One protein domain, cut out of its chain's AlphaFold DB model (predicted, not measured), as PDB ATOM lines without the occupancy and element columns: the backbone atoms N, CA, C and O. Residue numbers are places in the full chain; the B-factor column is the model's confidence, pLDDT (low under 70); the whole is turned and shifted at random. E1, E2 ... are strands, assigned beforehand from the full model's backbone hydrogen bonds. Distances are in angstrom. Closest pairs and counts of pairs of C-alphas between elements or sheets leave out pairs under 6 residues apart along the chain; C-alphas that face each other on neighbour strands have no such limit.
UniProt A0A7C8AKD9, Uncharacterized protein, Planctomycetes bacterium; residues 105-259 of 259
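Overview. This is residues 105 to 259 of the 259 residues of an uncharacterized protein of Planctomycetes bacterium (UniProt A0A7C8AKD9). Little regular structure: two ribbons, E1 with E3 and E2 with E5, make a loose body, E4 with E6 extends it at one end, and hairpin E7-E8 lies far off beyond an arm, residues 232 to 240. The printed part has 155 residues, of which only 43 are in named elements: eight strands, in order E1 to E8 along the chain, and no named helix; the class is all strand, and the strands make four antiparallel pairs. The whole is extended, radius of gyration of the C-alphas 23.3 A, spanning 72 by 44 by 20 A.

Along the chain. E7, residues 241 to 247, is 17.7 A long; E8, 252 to 257, ends at C-alpha (115.393, 82.810, -10.940). E1, 109 to 114, begins at (87.771, 71.640, 5.871). E2 is 123 to 128, E3 193 to 198, E4 205 to 207, E5 209 to 214, E6 229 to 231.

Arrangement. Within hydrogen-bond range are N 244 and O 254, 2.8 A, N 110 and O 197, 2.8 A, N 125 and O 212, 3.0 A, and N 205 and O 231, 3.0 A. E4 runs on into E5 at 34 degrees. E1 and E5 are apart.

Size, cuts and confidence. The farthest C-alphas, Thr 217 and Asp 249, are 73.4 A apart. The printed part has no cut. Links E2 to E3 and E5 to E6 are long. Residues 156 to 192, 234 to 240 and 258 to 259 have pLDDT under 70.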
ATOM      1  N   SER A 105     102.388  70.100   5.176       77.69
ATOM      2  CA  SER A 105     101.096  69.679   5.691       77.69
ATOM      3  C   SER A 105     100.023  70.738   5.462       77.69
ATOM      4  O   SER A 105     100.303  71.930   5.336       77.69
ATOM      5  N   GLY A 106      98.768  70.310   5.414       82.31
ATOM      6  CA  GLY A 106      97.617  71.189   5.276       82.31
ATOM      7  C   GLY A 106      96.421  70.649   6.040       82.31
ATOM      8  O   GLY A 106      96.373  69.483   6.420       82.31
ATOM      9  N   ARG A 107      95.439  71.510   6.297       88.50
ATOM     10  CA  ARG A 107      94.190  71.105   6.948       88.50
ATOM     11  C   ARG A 107      93.079  71.039   5.921       88.50
ATOM     12  O   ARG A 107      92.948  71.931   5.085       88.50
ATOM     13  N   VAL A 108      92.251  70.010   6.017       90.25
ATOM     14  CA  VAL A 108      91.063  69.862   5.184       90.25
ATOM     15  C   VAL A 108      89.859  70.345   5.969       90.25
ATOM     16  O   VAL A 108      89.637  69.927   7.104       90.25
ATOM     17  N   ARG A 109      89.074  71.232   5.355       93.31
ATOM     18  CA  ARG A 109      87.771  71.640   5.871       93.31
ATOM     19  C   ARG A 109      86.674  70.897   5.122       93.31
ATOM     20  O   ARG A 109      86.565  71.031   3.906       93.31
ATOM     21  N   ILE A 110      85.842  70.175   5.862       92.25
ATOM     22  CA  ILE A 110      84.630  69.539   5.353       92.25
ATOM     23  C   ILE A 110      83.440  70.343   5.856       92.25
ATOM     24  O   ILE A 110      83.213  70.450   7.060       92.25
ATOM     25  N   GLU A 111      82.687  70.902   4.919       90.69
ATOM     26  CA  GLU A 111      81.434  71.593   5.189       90.69
ATOM     27  C   GLU A 111      80.273  70.654   4.866       90.69
ATOM     28  O   GLU A 111      80.204  70.067   3.783       90.69
ATOM     29  N   MET A 112      79.374  70.478   5.827       89.00
ATOM     30  CA  MET A 112      78.245  69.564   5.720       89.00
ATOM     31  C   MET A 112      76.951  70.331   5.880       89.00
ATOM     32  O   MET A 112      76.827  71.198   6.742       89.00
ATOM     33  N   LEU A 113      75.969  69.965   5.061       85.06
ATOM     34  CA  LEU A 113      74.629  70.502   5.174       85.06
ATOM     35  C   LEU A 113      73.901  69.820   6.334       85.06
ATOM     36  O   LEU A 113      73.765  68.596   6.366       85.06
ATOM     37  N   ARG A 114      73.392  70.625   7.253       85.75
ATOM     38  CA  ARG A 114      72.545  70.197   8.353       85.75
ATOM     39  C   ARG A 114      71.089  70.502   8.016       85.75
ATOM     40  O   ARG A 114      70.594  71.597   8.256       85.75
ATOM     41  N   SER A 115      70.408  69.521   7.418       83.00
ATOM     42  CA  SER A 115      68.974  69.597   7.110       83.00
ATOM     43  C   SER A 115      68.114  68.976   8.211       83.00
ATOM     44  O   SER A 115      68.587  68.166   9.014       83.00
ATOM     45  N   GLN A 116      66.819  69.309   8.221       79.19
ATOM     46  CA  GLN A 116      65.852  68.760   9.182       79.19
ATOM     47  C   GLN A 116      65.678  67.234   9.106       79.19
ATOM     48  O   GLN A 116      65.257  66.614  10.091       79.19
ATOM     49  N   ASP A 117      66.060  66.620   7.983       83.38
ATOM     50  CA  ASP A 117      66.035  65.166   7.789       83.38
ATOM     51  C   ASP A 117      67.013  64.439   8.725       83.38
ATOM     52  O   ASP A 117      66.821  63.264   9.041       83.38
ATOM     53  N   LEU A 118      68.054  65.128   9.210       87.00
ATOM     54  CA  LEU A 118      69.017  64.546  10.142       87.00
ATOM     55  C   LEU A 118      68.407  64.423  11.547       87.00
ATOM     56  O   LEU A 118      67.970  65.437  12.102       87.00
ATOM     57  N   PRO A 119      68.385  63.228  12.171       87.44
ATOM     58  CA  PRO A 119      67.726  63.008  13.460       87.44
ATOM     59  C   PRO A 119      68.243  63.912  14.589       87.44
ATOM     60  O   PRO A 119      69.411  64.294  14.629       87.44
ATOM     61  N   ALA A 120      67.372  64.230  15.550       87.75
ATOM     62  CA  ALA A 120      67.802  64.900  16.777       87.75
ATOM     63  C   ALA A 120      68.731  63.977  17.583       87.75
ATOM     64  O   ALA A 120      68.463  62.777  17.696       87.75
ATOM     65  N   GLY A 121      69.806  64.540  18.142       90.19
ATOM     66  CA  GLY A 121      70.839  63.774  18.847       90.19
ATOM     67  C   GLY A 121      71.717  62.912  17.934       90.19
ATOM     68  O   GLY A 121      72.425  62.044  18.435       90.19
ATOM     69  N   ALA A 122      71.653  63.106  16.612       94.50
ATOM     70  CA  ALA A 122      72.557  62.435  15.691       94.50
ATOM     71  C   ALA A 122      73.981  62.992  15.807       94.50
ATOM     72  O   ALA A 122      74.184  64.191  16.029       94.50
ATOM     73  N   THR A 123      74.958  62.123  15.579       96.81
ATOM     74  CA  THR A 123      76.372  62.478  15.529       96.81
ATOM     75  C   THR A 123      76.990  62.144  14.188       96.81
ATOM     76  O   THR A 123      76.559  61.210  13.520       96.81
ATOM     77  N   VAL A 124      78.041  62.868  13.824       96.88
ATOM     78  CA  VAL A 124      78.833  62.629  12.624       96.88
ATOM     79  C   VAL A 124      80.226  62.148  12.987       96.88
ATOM     80  O   VAL A 124      80.874  62.707  13.874       96.88
ATOM     81  N   GLN A 125      80.677  61.133  12.257       97.88
ATOM     82  CA  GLN A 125      82.063  60.689  12.228       97.88
ATOM     83  C   GLN A 125      82.646  60.922  10.836       97.88
ATOM     84  O   GLN A 125      81.977  60.704   9.819       97.88
ATOM     85  N   ILE A 126      83.895  61.372  10.822       97.56
ATOM     86  CA  ILE A 126      84.686  61.605   9.622       97.56
ATOM     87  C   ILE A 126      85.701  60.481   9.510       97.56
ATOM     88  O   ILE A 126      86.326  60.101  10.493       97.56
ATOM     89  N   TYR A 127      85.876  59.974   8.306       97.88
ATOM     90  CA  TYR A 127      86.817  58.927   7.953       97.88
ATOM     91  C   TYR A 127      87.646  59.409   6.776       97.88
ATOM     92  O   TYR A 127      87.257  60.343   6.069       97.88
ATOM     93  N   PHE A 128      88.772  58.763   6.538       97.62
ATOM     94  CA  PHE A 128      89.591  59.042   5.370       97.62
ATOM     95  C   PHE A 128      90.294  57.785   4.876       97.62
ATOM     96  O   PHE A 128      90.307  56.753   5.543       97.62
ATOM     97  N   ASP A 129      90.854  57.870   3.681       96.75
ATOM     98  CA  ASP A 129      91.616  56.787   3.066       96.75
ATOM     99  C   ASP A 129      93.085  56.747   3.488       96.75
ATOM    100  O   ASP A 129      93.811  55.845   3.070       96.75
ATOM    101  N   ASN A 130      93.544  57.739   4.256       93.94
ATOM    102  CA  ASN A 130      94.950  57.929   4.602       93.94
ATOM    103  C   ASN A 130      95.887  57.854   3.371       93.94
ATOM    104  O   ASN A 130      96.990  57.318   3.446       93.94
ATOM    105  N   GLY A 131      95.421  58.332   2.209       91.44
ATOM    106  CA  GLY A 131      96.173  58.325   0.951       91.44
ATOM    107  C   GLY A 131      96.179  56.994   0.188       91.44
ATOM    108  O   GLY A 131      96.853  56.880  -0.834       91.44
ATOM    109  N   THR A 132      95.440  55.980   0.645       94.56
ATOM    110  CA  THR A 132      95.370  54.667  -0.025       94.56
ATOM    111  C   THR A 132      94.375  54.619  -1.190       94.56
ATOM    112  O   THR A 132      94.392  53.676  -1.981       94.56
ATOM    113  N   GLY A 133      93.488  55.614  -1.309       92.19
ATOM    114  CA  GLY A 133      92.400  55.652  -2.287       92.19
ATOM    115  C   GLY A 133      91.111  54.935  -1.859       92.19
ATOM    116  O   GLY A 133      90.101  55.071  -2.565       92.19
ATOM    117  N   VAL A 134      91.126  54.214  -0.728       96.25
ATOM    118  CA  VAL A 134      89.982  53.493  -0.139       96.25
ATOM    119  C   VAL A 134      89.764  53.950   1.304       96.25
ATOM    120  O   VAL A 134      90.659  53.829   2.133       96.25
ATOM    121  N   VAL A 135      88.572  54.465   1.617       97.12
ATOM    122  CA  VAL A 135      88.256  54.997   2.953       97.12
ATOM    123  C   VAL A 135      88.154  53.874   3.991       97.12
ATOM    124  O   VAL A 135      87.397  52.919   3.806       97.12
ATOM    125  N   ASP A 136      88.872  54.017   5.110       97.12
ATOM    126  CA  ASP A 136      88.758  53.115   6.258       97.12
ATOM    127  C   ASP A 136      87.657  53.592   7.216       97.12
ATOM    128  O   ASP A 136      87.813  54.570   7.944       97.12
ATOM    129  N   TYR A 137      86.532  52.873   7.240       97.25
ATOM    130  CA  TYR A 137      85.396  53.176   8.116       97.25
ATOM    131  C   TYR A 137      85.505  52.585   9.528       97.25
ATOM    132  O   TYR A 137      84.580  52.749  10.325       97.25
ATOM    133  N   SER A 138      86.592  51.877   9.841       96.12
ATOM    134  CA  SER A 138      86.831  51.314  11.173       96.12
ATOM    135  C   SER A 138      87.555  52.283  12.111       96.12
ATOM    136  O   SER A 138      87.435  52.151  13.328       96.12
ATOM    137  N   SER A 139      88.238  53.289  11.554       95.50
ATOM    138  CA  SER A 139      89.049  54.252  12.299       95.50
ATOM    139  C   SER A 139      88.593  55.690  12.009       95.50
ATOM    140  O   SER A 139      88.981  56.269  10.990       95.50
ATOM    141  N   PRO A 140      87.719  56.283  12.845       96.38
ATOM    142  CA  PRO A 140      87.291  57.663  12.651       96.38
ATOM    143  C   PRO A 140      88.463  58.631  12.858       96.38
ATOM    144  O   PRO A 140      89.242  58.509  13.801       96.38
ATOM    145  N   LEU A 141      88.554  59.628  11.984       95.75
ATOM    146  CA  LEU A 141      89.598  60.649  11.963       95.75
ATOM    147  C   LEU A 141      89.397  61.729  13.036       95.75
ATOM    148  O   LEU A 141      90.353  62.359  13.484       95.75
ATOM    149  N   ASN A 142      88.159  61.984  13.452       94.62
ATOM    150  CA  ASN A 142      87.855  62.924  14.525       94.62
ATOM    151  C   ASN A 142      87.845  62.225  15.895       94.62
ATOM    152  O   ASN A 142      87.146  61.240  16.105       94.62
ATOM    153  N   ASN A 143      88.541  62.816  16.871       90.56
ATOM    154  CA  ASN A 143      88.695  62.264  18.230       90.56
ATOM    155  C   ASN A 143      87.373  62.079  18.995       90.56
ATOM    156  O   ASN A 143      87.301  61.312  19.953       90.56
ATOM    157  N   ARG A 144      86.333  62.828  18.618       93.00
ATOM    158  CA  ARG A 144      84.991  62.741  19.197       93.00
ATOM    159  C   ARG A 144      83.932  62.949  18.116       93.00
ATOM    160  O   ARG A 144      84.130  63.843  17.287       93.00
ATOM    161  N   PRO A 145      82.804  62.215  18.155       94.44
ATOM    162  CA  PRO A 145      81.691  62.443  17.243       94.44
ATOM    163  C   PRO A 145      81.197  63.891  17.305       94.44
ATOM    164  O   PRO A 145      81.046  64.469  18.385       94.44
ATOM    165  N   LEU A 146      80.931  64.477  16.142       94.50
ATOM    166  CA  LEU A 146      80.388  65.829  16.031       94.50
ATOM    167  C   LEU A 146      78.879  65.780  16.229       94.50
ATOM    168  O   LEU A 146      78.192  65.064  15.511       94.50
ATOM    169  N   GLN A 147      78.346  66.542  17.179       94.06
ATOM    170  CA  GLN A 147      76.896  66.654  17.340       94.06
ATOM    171  C   GLN A 147      76.314  67.411  16.146       94.06
ATOM    172  O   GLN A 147      76.694  68.557  15.909       94.06
ATOM    173  N   VAL A 148      75.383  66.789  15.416       91.06
ATOM    174  CA  VAL A 148      74.678  67.461  14.312       91.06
ATOM    175  C   VAL A 148      73.870  68.627  14.875       91.06
ATOM    176  O   VAL A 148      73.957  69.745  14.384       91.06
ATOM    177  N   TRP A 149      73.142  68.385  15.964       87.44
ATOM    178  CA  TRP A 149      72.344  69.390  16.662       87.44
ATOM    179  C   TRP A 149      72.864  69.542  18.096       87.44
ATOM    180  O   TRP A 149      72.343  68.870  18.987       87.44
ATOM    181  N   PRO A 150      73.905  70.370  18.336       86.56
ATOM    182  CA  PRO A 150      74.456  70.572  19.676       86.56
ATOM    183  C   PRO A 150      73.391  71.024  20.673       86.56
ATOM    184  O   PRO A 150      73.358  70.528  21.797       86.56
ATOM    185  N   ASN A 151      72.480  71.899  20.233       82.06
ATOM    186  CA  ASN A 151      71.266  72.223  20.965       82.06
ATOM    187  C   ASN A 151      70.064  71.666  20.192       82.06
ATOM    188  O   ASN A 151      69.857  72.038  19.038       82.06
ATOM    189  N   PRO A 152      69.215  70.819  20.801       76.38
ATOM    190  CA  PRO A 152      68.006  70.318  20.142       76.38
ATOM    191  C   PRO A 152      67.058  71.426  19.667       76.38
ATOM    192  O   PRO A 152      66.305  71.214  18.726       76.38
ATOM    193  N   GLN A 153      67.117  72.604  20.297       72.75
ATOM    194  CA  GLN A 153      66.347  73.789  19.917       72.75
ATOM    195  C   GLN A 153      66.748  74.350  18.546       72.75
ATOM    196  O   GLN A 153      65.934  75.014  17.918       72.75
ATOM    197  N   ASP A 154      67.957  74.054  18.056       71.38
ATOM    198  CA  ASP A 154      68.413  74.457  16.719       71.38
ATOM    199  C   ASP A 154      67.643  73.696  15.617       71.38
ATOM    200  O   ASP A 154      67.564  74.143  14.471       71.38
ATOM    201  N   LYS A 155      67.036  72.554  15.975       71.62
ATOM    202  CA  LYS A 155      66.194  71.736  15.104       71.62
ATOM    203  C   LYS A 155      64.751  72.274  15.100       71.62
ATOM    204  O   LYS A 155      63.881  71.754  15.794       71.62
ATOM    205  N   GLY A 156      64.508  73.330  14.320       64.62
ATOM    206  CA  GLY A 156      63.203  73.989  14.149       64.62
ATOM    207  C   GLY A 156      63.142  74.835  12.869       64.62
ATOM    208  O   GLY A 156      64.149  74.965  12.172       64.62
ATOM    209  N   GLY A 157      61.968  75.378  12.528       60.16
ATOM    210  CA  GLY A 157      61.709  76.041  11.243       60.16
ATOM    211  C   GLY A 157      60.919  77.340  11.370       60.16
ATOM    212  O   GLY A 157      59.998  77.421  12.168       60.16
ATOM    213  N   PHE A 158      61.278  78.282  10.494       56.47
ATOM    214  CA  PHE A 158      61.142  79.742  10.498       56.47
ATOM    215  C   PHE A 158      61.991  80.412  11.594       56.47
ATOM    216  O   PHE A 158      61.668  80.332  12.763       56.47
ATOM    217  N   GLY A 159      63.136  80.990  11.173       54.34
ATOM    218  CA  GLY A 159      64.243  81.573  11.971       54.34
ATOM    219  C   GLY A 159      63.858  82.745  12.885       54.34
ATOM    220  O   GLY A 159      62.770  82.757  13.408       54.34
ATOM    221  N   MET A 160      64.716  83.755  13.108       48.28
ATOM    222  CA  MET A 160      64.442  84.839  14.088       48.28
ATOM    223  C   MET A 160      63.274  85.800  13.713       48.28
ATOM    224  O   MET A 160      63.556  86.962  13.451       48.28
ATOM    225  N   SER A 161      62.023  85.309  13.664       44.94
ATOM    226  CA  SER A 161      60.683  85.907  13.413       44.94
ATOM    227  C   SER A 161      60.576  87.374  12.924       44.94
ATOM    228  O   SER A 161      61.229  88.277  13.430       44.94
ATOM    229  N   SER A 162      59.672  87.770  12.018       44.59
ATOM    230  CA  SER A 162      58.299  87.286  11.802       44.59
ATOM    231  C   SER A 162      57.849  87.395  10.341       44.59
ATOM    232  O   SER A 162      58.271  88.296   9.622       44.59
ATOM    233  N   PHE A 163      56.870  86.574   9.940       49.25
ATOM    234  CA  PHE A 163      55.647  87.176   9.399       49.25
ATOM    235  C   PHE A 163      54.402  86.412   9.872       49.25
ATOM    236  O   PHE A 163      54.007  85.412   9.283       49.25
ATOM    237  N   GLY A 164      53.809  86.890  10.977       48.09
ATOM    238  CA  GLY A 164      52.565  86.360  11.552       48.09
ATOM    239  C   GLY A 164      52.649  85.764  12.965       48.09
ATOM    240  O   GLY A 164      51.748  85.032  13.325       48.09
ATOM    241  N   ALA A 165      53.699  86.055  13.744       53.94
ATOM    242  CA  ALA A 165      53.797  85.904  15.212       53.94
ATOM    243  C   ALA A 165      53.411  84.540  15.857       53.94
ATOM    244  O   ALA A 165      53.161  84.492  17.062       53.94
ATOM    245  N   GLY A 166      53.435  83.457  15.066       50.22
ATOM    246  CA  GLY A 166      53.138  82.055  15.426       50.22
ATOM    247  C   GLY A 166      51.731  81.624  14.964       50.22
ATOM    248  O   GLY A 166      50.798  82.411  15.044       50.22
ATOM    249  N   ASP A 167      51.443  80.428  14.443       45.41
ATOM    250  CA  ASP A 167      52.170  79.154  14.341       45.41
ATOM    251  C   ASP A 167      51.850  78.488  12.969       45.41
ATOM    252  O   ASP A 167      50.681  78.255  12.656       45.41
ATOM    253  N   PHE A 168      52.864  78.162  12.153       44.62
ATOM    254  CA  PHE A 168      53.016  76.881  11.429       44.62
ATOM    255  C   PHE A 168      54.497  76.749  11.030       44.62
ATOM    256  O   PHE A 168      54.977  77.451  10.142       44.62
ATOM    257  N   GLY A 169      55.203  75.842  11.713       48.16
ATOM    258  CA  GLY A 169      56.669  75.767  11.761       48.16
ATOM    259  C   GLY A 169      57.184  76.497  13.006       48.16
ATOM    260  O   GLY A 169      56.966  77.692  13.139       48.16
ATOM    261  N   TYR A 170      57.775  75.746  13.941       50.09
ATOM    262  CA  TYR A 170      58.194  76.202  15.274       50.09
ATOM    263  C   TYR A 170      59.200  77.366  15.190       50.09
ATOM    264  O   TYR A 170      60.399  77.139  15.004       50.09
ATOM    265  N   ASP A 171      58.683  78.588  15.331       51.62
ATOM    266  CA  ASP A 171      59.415  79.848  15.207       51.62
ATOM    267  C   ASP A 171      60.274  80.090  16.457       51.62
ATOM    268  O   ASP A 171      59.774  80.135  17.585       51.62
ATOM    269  N   GLY A 172      61.590  80.195  16.280       54.25
ATOM    270  CA  GLY A 172      62.516  80.390  17.391       54.25
ATOM    271  C   GLY A 172      63.710  81.246  16.999       54.25
ATOM    272  O   GLY A 172      64.346  81.041  15.971       54.25
ATOM    273  N   SER A 173      64.110  82.172  17.870       56.72
ATOM    274  CA  SER A 173      65.250  83.074  17.628       56.72
ATOM    275  C   SER A 173      66.596  82.356  17.430       56.72
ATOM    276  O   SER A 173      67.571  82.946  16.974       56.72
ATOM    277  N   ALA A 174      66.700  81.074  17.761       56.72
ATOM    278  CA  ALA A 174      67.903  80.288  17.504       56.72
ATOM    279  C   ALA A 174      67.814  79.427  16.232       56.72
ATOM    280  O   ALA A 174      68.857  78.965  15.772       56.72
ATOM    281  N   VAL A 175      66.626  79.242  15.638       58.66
ATOM    282  CA  VAL A 175      66.424  78.234  14.588       58.66
ATOM    283  C   VAL A 175      66.984  78.672  13.235       58.66
ATOM    284  O   VAL A 175      67.141  79.858  12.931       58.66
ATOM    285  N   VAL A 176      67.304  77.673  12.418       61.12
ATOM    286  CA  VAL A 176      68.116  77.796  11.202       61.12
ATOM    287  C   VAL A 176      67.388  78.433  10.007       61.12
ATOM    288  O   VAL A 176      68.061  78.743   9.040       61.12
ATOM    289  N   GLY A 177      66.066  78.675  10.065       58.25
ATOM    290  CA  GLY A 177      65.211  79.105   8.931       58.25
ATOM    291  C   GLY A 177      65.656  80.356   8.130       58.25
ATOM    292  O   GLY A 177      66.788  80.801   8.228       58.25
ATOM    293  N   PHE A 178      64.759  80.989   7.361       56.62
ATOM    294  CA  PHE A 178      65.081  81.983   6.302       56.62
ATOM    295  C   PHE A 178      66.186  83.037   6.546       56.62
ATOM    296  O   PHE A 178      66.788  83.508   5.585       56.62
ATOM    297  N   GLY A 179      66.464  83.431   7.792       54.31
ATOM    298  CA  GLY A 179      67.531  84.379   8.128       54.31
ATOM    299  C   GLY A 179      68.941  83.792   8.314       54.31
ATOM    300  O   GLY A 179      69.883  84.573   8.431       54.31
ATOM    301  N   LYS A 180      69.114  82.464   8.392       56.41
ATOM    302  CA  LYS A 180      70.412  81.812   8.679       56.41
ATOM    303  C   LYS A 180      70.775  80.672   7.726       56.41
ATOM    304  O   LYS A 180      71.961  80.388   7.570       56.41
ATOM    305  N   GLY A 181      69.791  80.014   7.121       59.66
ATOM    306  CA  GLY A 181      70.029  78.817   6.326       59.66
ATOM    307  C   GLY A 181      70.321  79.068   4.842       59.66
ATOM    308  O   GLY A 181      70.138  80.153   4.293       59.66
ATOM    309  N   VAL A 182      70.803  78.021   4.179       65.12
ATOM    310  CA  VAL A 182      71.092  77.949   2.748       65.12
ATOM    311  C   VAL A 182      69.779  77.743   1.989       65.12
ATOM    312  O   VAL A 182      69.325  76.608   1.806       65.12
ATOM    313  N   PHE A 183      69.181  78.851   1.545       65.62
ATOM    314  CA  PHE A 183      67.898  78.871   0.835       65.62
ATOM    315  C   PHE A 183      67.821  77.807  -0.274       65.62
ATOM    316  O   PHE A 183      68.714  77.686  -1.117       65.62
ATOM    317  N   GLY A 184      66.731  77.035  -0.277       63.50
ATOM    318  CA  GLY A 184      66.455  76.016  -1.296       63.50
ATOM    319  C   GLY A 184      67.190  74.683  -1.106       63.50
ATOM    320  O   GLY A 184      67.056  73.797  -1.949       63.50
ATOM    321  N   ARG A 185      67.945  74.502  -0.011       69.62
ATOM    322  CA  ARG A 185      68.589  73.217   0.331       69.62
ATOM    323  C   ARG A 185      67.844  72.390   1.384       69.62
ATOM    324  O   ARG A 185      68.371  71.385   1.853       69.62
ATOM    325  N   SER A 186      66.614  72.772   1.724       69.12
ATOM    326  CA  SER A 186      65.696  71.973   2.541       69.12
ATOM    327  C   SER A 186      64.231  72.321   2.233       69.12
ATOM    328  O   SER A 186      63.944  72.942   1.208       69.12
ATOM    329  N   TRP A 187      63.294  71.867   3.067       63.75
ATOM    330  CA  TRP A 187      61.866  72.135   2.888       63.75
ATOM    331  C   TRP A 187      61.562  73.614   3.138       63.75
ATOM    332  O   TRP A 187      62.201  74.265   3.964       63.75
ATOM    333  N   PHE A 188      60.575  74.155   2.422       63.41
ATOM    334  CA  PHE A 188      60.163  75.549   2.569       63.41
ATOM    335  C   PHE A 188      59.815  75.864   4.033       63.41
ATOM    336  O   PHE A 188      59.005  75.163   4.638       63.41
ATOM    337  N   GLY A 189      60.443  76.899   4.601       58.78
ATOM    338  CA  GLY A 189      60.280  77.260   6.013       58.78
ATOM    339  C   GLY A 189      61.212  76.536   6.986       58.78
ATOM    340  O   GLY A 189      61.284  76.906   8.150       58.78
ATOM    341  N   PHE A 190      61.979  75.552   6.531       61.97
ATOM    342  CA  PHE A 190      62.866  74.733   7.352       61.97
ATOM    343  C   PHE A 190      64.263  74.699   6.743       61.97
ATOM    344  O   PHE A 190      64.757  73.628   6.403       61.97
ATOM    345  N   ASP A 191      64.889  75.864   6.549       61.41
ATOM    346  CA  ASP A 191      66.199  75.894   5.904       61.41
ATOM    347  C   ASP A 191      67.228  75.026   6.638       61.41
ATOM    348  O   ASP A 191      67.159  74.780   7.846       61.41
ATOM    349  N   ALA A 192      68.184  74.543   5.855       66.88
ATOM    350  CA  ALA A 192      69.366  73.865   6.343       66.88
ATOM    351  C   ALA A 192      70.502  74.877   6.469       66.88
ATOM    352  O   ALA A 192      70.648  75.719   5.593       66.88
ATOM    353  N   ASP A 193      71.340  74.786   7.491       73.12
ATOM    354  CA  ASP A 193      72.606  75.517   7.541       73.12
ATOM    355  C   ASP A 193      73.760  74.567   7.275       73.12
ATOM    356  O   ASP A 193      73.582  73.386   6.957       73.12
ATOM    357  N   THR A 194      74.964  75.108   7.352       81.94
ATOM    358  CA  THR A 194      76.175  74.323   7.286       81.94
ATOM    359  C   THR A 194      76.875  74.310   8.627       81.94
ATOM    360  O   THR A 194      76.866  75.274   9.394       81.94
ATOM    361  N   PHE A 195      77.499  73.180   8.914       85.31
ATOM    362  CA  PHE A 195      78.471  73.063   9.981       85.31
ATOM    363  C   PHE A 195      79.753  72.487   9.398       85.31
ATOM    364  O   PHE A 195      79.743  71.801   8.371       85.31
ATOM    365  N   GLU A 196      80.868  72.804  10.043       92.19
ATOM    366  CA  GLU A 196      82.189  72.477   9.534       92.19
ATOM    367  C   GLU A 196      82.961  71.582  10.497       92.19
ATOM    368  O   GLU A 196      82.848  71.669  11.721       92.19
ATOM    369  N   TRP A 197      83.787  70.733   9.902       94.25
ATOM    370  CA  TRP A 197      84.878  70.048  10.568       94.25
ATOM    371  C   TRP A 197      86.183  70.415   9.872       94.25
ATOM    372  O   TRP A 197      86.233  70.505   8.645       94.25
ATOM    373  N   VAL A 198      87.239  70.625  10.654       92.62
ATOM    374  CA  VAL A 198      88.585  70.903  10.150       92.62
ATOM    375  C   VAL A 198      89.520  69.839  10.704       92.62
ATOM    376  O   VAL A 198      89.521  69.599  11.911       92.62
ATOM    377  N   SER A 199      90.296  69.206   9.827       92.69
ATOM    378  CA  SER A 199      91.269  68.191  10.218       92.69
ATOM    379  C   SER A 199      92.421  68.783  11.031       92.69
ATOM    380  O   SER A 199      92.748  69.970  10.919       92.69
ATOM    381  N   GLU A 200      93.105  67.924  11.783       89.25
ATOM    382  CA  GLU A 200      94.500  68.187  12.137       89.25
ATOM    383  C   GLU A 200      95.366  68.272  10.864       89.25
ATOM    384  O   GLU A 200      94.903  67.875   9.784       89.25
ATOM    385  N   PRO A 201      96.589  68.829  10.932       86.69
ATOM    386  CA  PRO A 201      97.482  68.870   9.780       86.69
ATOM    387  C   PRO A 201      97.686  67.473   9.180       86.69
ATOM    388  O   PRO A 201      98.113  66.543   9.860       86.69
ATOM    389  N   LEU A 202      97.358  67.337   7.900       89.44
ATOM    390  CA  LEU A 202      97.591  66.150   7.090       89.44
ATOM    391  C   LEU A 202      98.825  66.382   6.217       89.44
ATOM    392  O   LEU A 202      98.972  67.495   5.711       89.44
ATOM    393  N   PRO A 203      99.689  65.379   6.009       89.44
ATOM    394  CA  PRO A 203     100.815  65.490   5.084       89.44
ATOM    395  C   PRO A 203     100.394  65.852   3.652       89.44
ATOM    396  O   PRO A 203      99.231  65.715   3.270       89.44
ATOM    397  N   VAL A 204     101.357  66.275   2.828       87.19
ATOM    398  CA  VAL A 204     101.157  66.379   1.376       87.19
ATOM    399  C   VAL A 204     100.696  65.033   0.829       87.19
ATOM    400  O   VAL A 204     101.320  63.997   1.063       87.19
ATOM    401  N   GLY A 205      99.616  65.051   0.061       90.56
ATOM    402  CA  GLY A 205      99.026  63.834  -0.467       90.56
ATOM    403  C   GLY A 205      97.684  64.079  -1.126       90.56
ATOM    404  O   GLY A 205      97.146  65.184  -1.114       90.56
ATOM    405  N   THR A 206      97.134  63.030  -1.725       92.19
ATOM    406  CA  THR A 206      95.758  63.037  -2.223       92.19
ATOM    407  C   THR A 206      94.935  62.095  -1.370       92.19
ATOM    408  O   THR A 206      95.322  60.947  -1.185       92.19
ATOM    409  N   TYR A 207      93.813  62.596  -0.871       96.19
ATOM    410  CA  TYR A 207      92.968  61.924   0.103       96.19
ATOM    411  C   TYR A 207      91.534  61.819  -0.394       96.19
ATOM    412  O   TYR A 207      91.065  62.647  -1.178       96.19
ATOM    413  N   LYS A 208      90.801  60.852   0.139       96.75
ATOM    414  CA  LYS A 208      89.338  60.808   0.107       96.75
ATOM    415  C   LYS A 208      88.809  60.775   1.524       96.75
ATOM    416  O   LYS A 208      89.379  60.111   2.384       96.75
ATOM    417  N   PHE A 209      87.691  61.452   1.742       97.75
ATOM    418  CA  PHE A 209      87.033  61.518   3.036       97.75
ATOM    419  C   PHE A 209      85.670  60.851   2.965       97.75
ATOM    420  O   PHE A 209      84.950  61.026   1.987       97.75
ATOM    421  N   GLY A 210      85.309  60.112   4.006       97.38
ATOM    422  CA  GLY A 210      83.988  59.525   4.187       97.38
ATOM    423  C   GLY A 210      83.282  60.140   5.386       97.38
ATOM    424  O   GLY A 210      83.910  60.464   6.390       97.38
ATOM    425  N   VAL A 211      81.964  60.278   5.303       96.81
ATOM    426  CA  VAL A 211      81.125  60.781   6.394       96.81
ATOM    427  C   VAL A 211      80.030  59.766   6.688       96.81
ATOM    428  O   VAL A 211      79.332  59.325   5.771       96.81
ATOM    429  N   LYS A 212      79.852  59.424   7.968       97.19
ATOM    430  CA  LYS A 212      78.688  58.672   8.454       97.19
ATOM    431  C   LYS A 212      77.957  59.448   9.535       97.19
ATOM    432  O   LYS A 212      78.578  60.103  10.372       97.19
ATOM    433  N   VAL A 213      76.636  59.329   9.519       96.25
ATOM    434  CA  VAL A 213      75.751  59.847  10.559       96.25
ATOM    435  C   VAL A 213      75.261  58.670  11.391       96.25
ATOM    436  O   VAL A 213      74.757  57.698  10.832       96.25
ATOM    437  N   THR A 214      75.353  58.777  12.708       96.94
ATOM    438  CA  THR A 214      74.793  57.805  13.651       96.94
ATOM    439  C   THR A 214      73.670  58.472  14.423       96.94
ATOM    440  O   THR A 214      73.859  59.556  14.978       96.94
ATOM    441  N   ASP A 215      72.486  57.867  14.439       94.75
ATOM    442  CA  ASP A 215      71.367  58.388  15.220       94.75
ATOM    443  C   ASP A 215      71.485  58.047  16.717       94.75
ATOM    444  O   ASP A 215      72.347  57.281  17.150       94.75
ATOM    445  N   LYS A 216      70.573  58.593  17.529       93.25
ATOM    446  CA  LYS A 216      70.539  58.365  18.984       93.25
ATOM    447  C   LYS A 216      70.352  56.899  19.404       93.25
ATOM    448  O   LYS A 216      70.528  56.582  20.574       93.25
ATOM    449  N   THR A 217      69.920  56.031  18.487       94.94
ATOM    450  CA  THR A 217      69.737  54.592  18.726       94.94
ATOM    451  C   THR A 217      70.956  53.772  18.308       94.94
ATOM    452  O   THR A 217      70.957  52.556  18.478       94.94
ATOM    453  N   GLY A 218      72.002  54.426  17.790       94.38
ATOM    454  CA  GLY A 218      73.215  53.778  17.304       94.38
ATOM    455  C   GLY A 218      73.118  53.293  15.856       94.38
ATOM    456  O   GLY A 218      74.022  52.603  15.392       94.38
ATOM    457  N   ARG A 219      72.049  53.629  15.120       95.62
ATOM    458  CA  ARG A 219      71.919  53.234  13.714       95.62
ATOM    459  C   ARG A 219      72.747  54.160  12.832       95.62
ATOM    460  O   ARG A 219      72.568  55.377  12.863       95.62
ATOM    461  N   GLU A 220      73.611  53.573  12.013       95.75
ATOM    462  CA  GLU A 220      74.444  54.305  11.060       95.75
ATOM    463  C   GLU A 220      73.744  54.516   9.711       95.75
ATOM    464  O   GLU A 220      72.993  53.663   9.223       95.75
ATOM    465  N   SER A 221      74.026  55.653   9.080       94.62
ATOM    466  CA  SER A 221      73.699  55.918   7.685       94.62
ATOM    467  C   SER A 221      74.629  55.152   6.740       94.62
ATOM    468  O   SER A 221      75.720  54.717   7.110       94.62
ATOM    469  N   ALA A 222      74.246  55.081   5.461       95.38
ATOM    470  CA  ALA A 222      75.227  54.823   4.414       95.38
ATOM    471  C   ALA A 222      76.318  55.908   4.449       95.38
ATOM    472  O   ALA A 222      76.035  57.074   4.749       95.38
ATOM    473  N   ALA A 223      77.552  55.513   4.145       95.06
ATOM    474  CA  ALA A 223      78.654  56.447   4.022       95.06
ATOM    475  C   ALA A 223      78.480  57.343   2.789       95.06
ATOM    476  O   ALA A 223      77.980  56.908   1.748       95.06
ATOM    477  N   ARG A 224      78.916  58.597   2.908       94.62
ATOM    478  CA  ARG A 224      79.088  59.503   1.770       94.62
ATOM    479  C   ARG A 224      80.545  59.894   1.645       94.62
ATOM    480  O   ARG A 224      81.120  60.388   2.608       94.62
ATOM    481  N   GLU A 225      81.103  59.696   0.461       95.69
ATOM    482  CA  GLU A 225      82.501  60.002   0.173       95.69
ATOM    483  C   GLU A 225      82.646  61.317  -0.587       95.69
ATOM    484  O   GLU A 225      81.787  61.698  -1.387       95.69
ATOM    485  N   SER A 226      83.748  62.014  -0.334       92.12
ATOM    486  CA  SER A 226      84.183  63.158  -1.120       92.12
ATOM    487  C   SER A 226      84.790  62.711  -2.452       92.12
ATOM    488  O   SER A 226      85.209  61.566  -2.634       92.12
ATOM    489  N   CYS A 227      84.942  63.657  -3.378       90.81
ATOM    490  CA  CYS A 227      85.949  63.520  -4.425       90.81
ATOM    491  C   CYS A 227      87.361  63.520  -3.811       90.81
ATOM    492  O   CYS A 227      87.537  63.827  -2.628       90.81
ATOM    493  N   SER A 228      88.371  63.203  -4.622       90.12
ATOM    494  CA  SER A 228      89.766  63.331  -4.204       90.12
ATOM    495  C   SER A 228      90.096  64.779  -3.822       90.12
ATOM    496  O   SER A 228      89.761  65.711  -4.552       90.12
ATOM    497  N   VAL A 229      90.769  64.952  -2.688       89.81
ATOM    498  CA  VAL A 229      91.235  66.228  -2.140       89.81
ATOM    499  C   VAL A 229      92.753  66.177  -2.052       89.81
ATOM    500  O   VAL A 229      93.304  65.319  -1.364       89.81
ATOM    501  N   THR A 230      93.436  67.092  -2.730       90.00
ATOM    502  CA  THR A 230      94.899  67.176  -2.683       90.00
ATOM    503  C   THR A 230      95.335  68.192  -1.636       90.00
ATOM    504  O   THR A 230      94.991  69.370  -1.716       90.00
ATOM    505  N   VAL A 231      96.110  67.727  -0.664       87.69
ATOM    506  CA  VAL A 231      96.885  68.563   0.247       87.69
ATOM    507  C   VAL A 231      98.227  68.820  -0.421       87.69
ATOM    508  O   VAL A 231      98.974  67.885  -0.706       87.69
ATOM    509  N   ILE A 232      98.507  70.085  -0.709       80.56
ATOM    510  CA  ILE A 232      99.754  70.534  -1.333       80.56
ATOM    511  C   ILE A 232     100.707  71.083  -0.269       80.56
ATOM    512  O   ILE A 232     100.240  71.519   0.788       80.56
ATOM    513  N   PRO A 233     102.027  71.081  -0.524       70.25
ATOM    514  CA  PRO A 233     102.958  71.747   0.369       70.25
ATOM    515  C   PRO A 233     102.632  73.244   0.469       70.25
ATOM    516  O   PRO A 233     102.158  73.873  -0.479       70.25
ATOM    517  N   GLY A 234     102.913  73.808   1.637       64.31
ATOM    518  CA  GLY A 234     103.019  75.239   1.856       64.31
ATOM    519  C   GLY A 234     104.075  75.870   0.950       64.31
ATOM    520  O   GLY A 234     105.005  75.218   0.469       64.31
ATOM    521  N   SER A 235     103.901  77.165   0.705       60.47
ATOM    522  CA  SER A 235     104.732  77.916  -0.224       60.47
ATOM    523  C   SER A 235     106.201  77.914   0.182       60.47
ATOM    524  O   SER A 235     106.525  78.299   1.305       60.47
ATOM    525  N   LYS A 236     107.088  77.604  -0.764       59.50
ATOM    526  CA  LYS A 236     108.485  78.025  -0.672       59.50
ATOM    527  C   LYS A 236     108.591  79.415  -1.297       59.50
ATOM    528  O   LYS A 236     108.157  79.577  -2.441       59.50
ATOM    529  N   PRO A 237     109.084  80.434  -0.574       57.69
ATOM    530  CA  PRO A 237     109.428  81.705  -1.192       57.69
ATOM    531  C   PRO A 237     110.353  81.441  -2.377       57.69
ATOM    532  O   PRO A 237     111.243  80.598  -2.283       57.69
ATOM    533  N   VAL A 238     110.150  82.155  -3.483       60.91
ATOM    534  CA  VAL A 238     111.177  82.186  -4.522       60.91
ATOM    535  C   VAL A 238     112.345  82.974  -3.948       60.91
ATOM    536  O   VAL A 238     112.258  84.195  -3.789       60.91
ATOM    537  N   GLU A 239     113.398  82.264  -3.568       61.06
ATOM    538  CA  GLU A 239     114.670  82.889  -3.237       61.06
ATOM    539  C   GLU A 239     115.269  83.454  -4.530       61.06
ATOM    540  O   GLU A 239     115.113  82.879  -5.605       61.06
ATOM    541  N   GLU A 240     115.854  84.648  -4.438       66.81
ATOM    542  CA  GLU A 240     116.599  85.279  -5.535       66.81
ATOM    543  C   GLU A 240     115.811  85.573  -6.832       66.81
ATOM    544  O   GLU A 240     116.337  85.503  -7.945       66.81
ATOM    545  N   LEU A 241     114.543  85.980  -6.697       70.38
ATOM    546  CA  LEU A 241     113.780  86.551  -7.811       70.38
ATOM    547  C   LEU A 241     114.381  87.913  -8.214       70.38
ATOM    548  O   LEU A 241     114.187  88.918  -7.523       70.38
ATOM    549  N   GLY A 242     115.095  87.957  -9.336       76.75
ATOM    550  CA  GLY A 242     115.655  89.181  -9.904       76.75
ATOM    551  C   GLY A 242     114.855  89.691 -11.104       76.75
ATOM    552  O   GLY A 242     114.072  88.972 -11.727       76.75
ATOM    553  N   VAL A 243     115.049  90.965 -11.445       86.81
ATOM    554  CA  VAL A 243     114.574  91.514 -12.722       86.81
ATOM    555  C   VAL A 243     115.652  91.255 -13.767       86.81
ATOM    556  O   VAL A 243     116.757  91.780 -13.656       86.81
ATOM    557  N   SER A 244     115.313  90.466 -14.783       90.06
ATOM    558  CA  SER A 244     116.178  90.221 -15.938       90.06
ATOM    559  C   SER A 244     116.121  91.403 -16.908       90.06
ATOM    560  O   SER A 244     117.148  91.984 -17.257       90.06
ATOM    561  N   SER A 245     114.915  91.814 -17.309       92.31
ATOM    562  CA  SER A 245     114.705  92.955 -18.206       92.31
ATOM    563  C   SER A 245     113.290  93.527 -18.086       92.31
ATOM    564  O   SER A 245     112.383  92.883 -17.562       92.31
ATOM    565  N   PHE A 246     113.100  94.753 -18.579       93.62
ATOM    566  CA  PHE A 246     111.784  95.366 -18.754       93.62
ATOM    567  C   PHE A 246     111.716  96.052 -20.119       93.62
ATOM    568  O   PHE A 246     112.477  96.988 -20.377       93.62
ATOM    569  N   ASP A 247     110.813  95.588 -20.980       92.81
ATOM    570  CA  ASP A 247     110.491  96.225 -22.253       92.81
ATOM    571  C   ASP A 247     109.358  97.234 -22.029       92.81
ATOM    572  O   ASP A 247     108.248  96.871 -21.642       92.81
ATOM    573  N   LYS A 248     109.643  98.519 -22.252       91.00
ATOM    574  CA  LYS A 248     108.675  99.607 -22.052       91.00
ATOM    575  C   LYS A 248     107.655  99.717 -23.177       91.00
ATOM    576  O   LYS A 248     106.542 100.165 -22.914       91.00
ATOM    577  N   ASP A 249     108.035  99.348 -24.394       90.62
ATOM    578  CA  ASP A 249     107.183  99.489 -25.573       90.62
ATOM    579  C   ASP A 249     106.128  98.376 -25.592       90.62
ATOM    580  O   ASP A 249     104.975  98.615 -25.954       90.62
ATOM    581  N   LEU A 250     106.504  97.183 -25.119       88.94
ATOM    582  CA  LEU A 250     105.604  96.040 -24.935       88.94
ATOM    583  C   LEU A 250     104.999  95.956 -23.524       88.94
ATOM    584  O   LEU A 250     104.035  95.223 -23.309       88.94
ATOM    585  N   ASN A 251     105.527  96.731 -22.574       87.62
ATOM    586  CA  ASN A 251     105.179  96.674 -21.152       87.62
ATOM    587  C   ASN A 251     105.349  95.259 -20.559       87.62
ATOM    588  O   ASN A 251     104.507  94.773 -19.800       87.62
ATOM    589  N   GLU A 252     106.457  94.603 -20.907       92.50
ATOM    590  CA  GLU A 252     106.788  93.241 -20.488       92.50
ATOM    591  C   GLU A 252     107.936  93.241 -19.474       92.50
ATOM    592  O   GLU A 252     109.012  93.782 -19.728       92.50
ATOM    593  N   LEU A 253     107.720  92.611 -18.314       88.12
ATOM    594  CA  LEU A 253     108.733  92.403 -17.276       88.12
ATOM    595  C   LEU A 253     109.209  90.950 -17.311       88.12
ATOM    596  O   LEU A 253     108.425  90.035 -17.059       88.12
ATOM    597  N   VAL A 254     110.501  90.748 -17.557       89.88
ATOM    598  CA  VAL A 254     111.138  89.431 -17.502       89.88
ATOM    599  C   VAL A 254     111.859  89.294 -16.169       89.88
ATOM    600  O   VAL A 254     112.718  90.105 -15.820       89.88
ATOM    601  N   LEU A 255     111.520  88.248 -15.426       86.75
ATOM    602  CA  LEU A 255     112.142  87.909 -14.150       86.75
ATOM    603  C   LEU A 255     113.127  86.757 -14.353       86.75
ATOM    604  O   LEU A 255     112.895  85.892 -15.198       86.75
ATOM    605  N   ASN A 256     114.218  86.736 -13.590       85.44
ATOM    606  CA  ASN A 256     115.099  85.578 -13.503       85.44
ATOM    607  C   ASN A 256     115.001  84.928 -12.120       85.44
ATOM    608  O   ASN A 256     114.827  85.593 -11.102       85.44
ATOM    609  N   LEU A 257     115.117  83.606 -12.125       76.12
ATOM    610  CA  LEU A 257     115.393  82.810 -10.940       76.12
ATOM    611  C   LEU A 257     116.913  82.670 -10.897       76.12
ATOM    612  O   LEU A 257     117.474  82.020 -11.784       76.12
ATOM    613  N   MET A 258     117.585  83.347  -9.966       58.66
ATOM    614  CA  MET A 258     118.960  82.962  -9.651       58.66
ATOM    615  C   MET A 258     118.863  81.699  -8.785       58.66
ATOM    616  O   MET A 258     117.972  81.589  -7.945       58.66
ATOM    617  N   GLY A 259     119.626  80.673  -9.151       55.56
ATOM    618  CA  GLY A 259     119.575  79.351  -8.529       55.56
ATOM    619  C   GLY A 259     120.893  79.001  -7.878       55.56
ATOM    620  O   GLY A 259     121.899  79.669  -8.209       55.56
TER     621      GLY A 259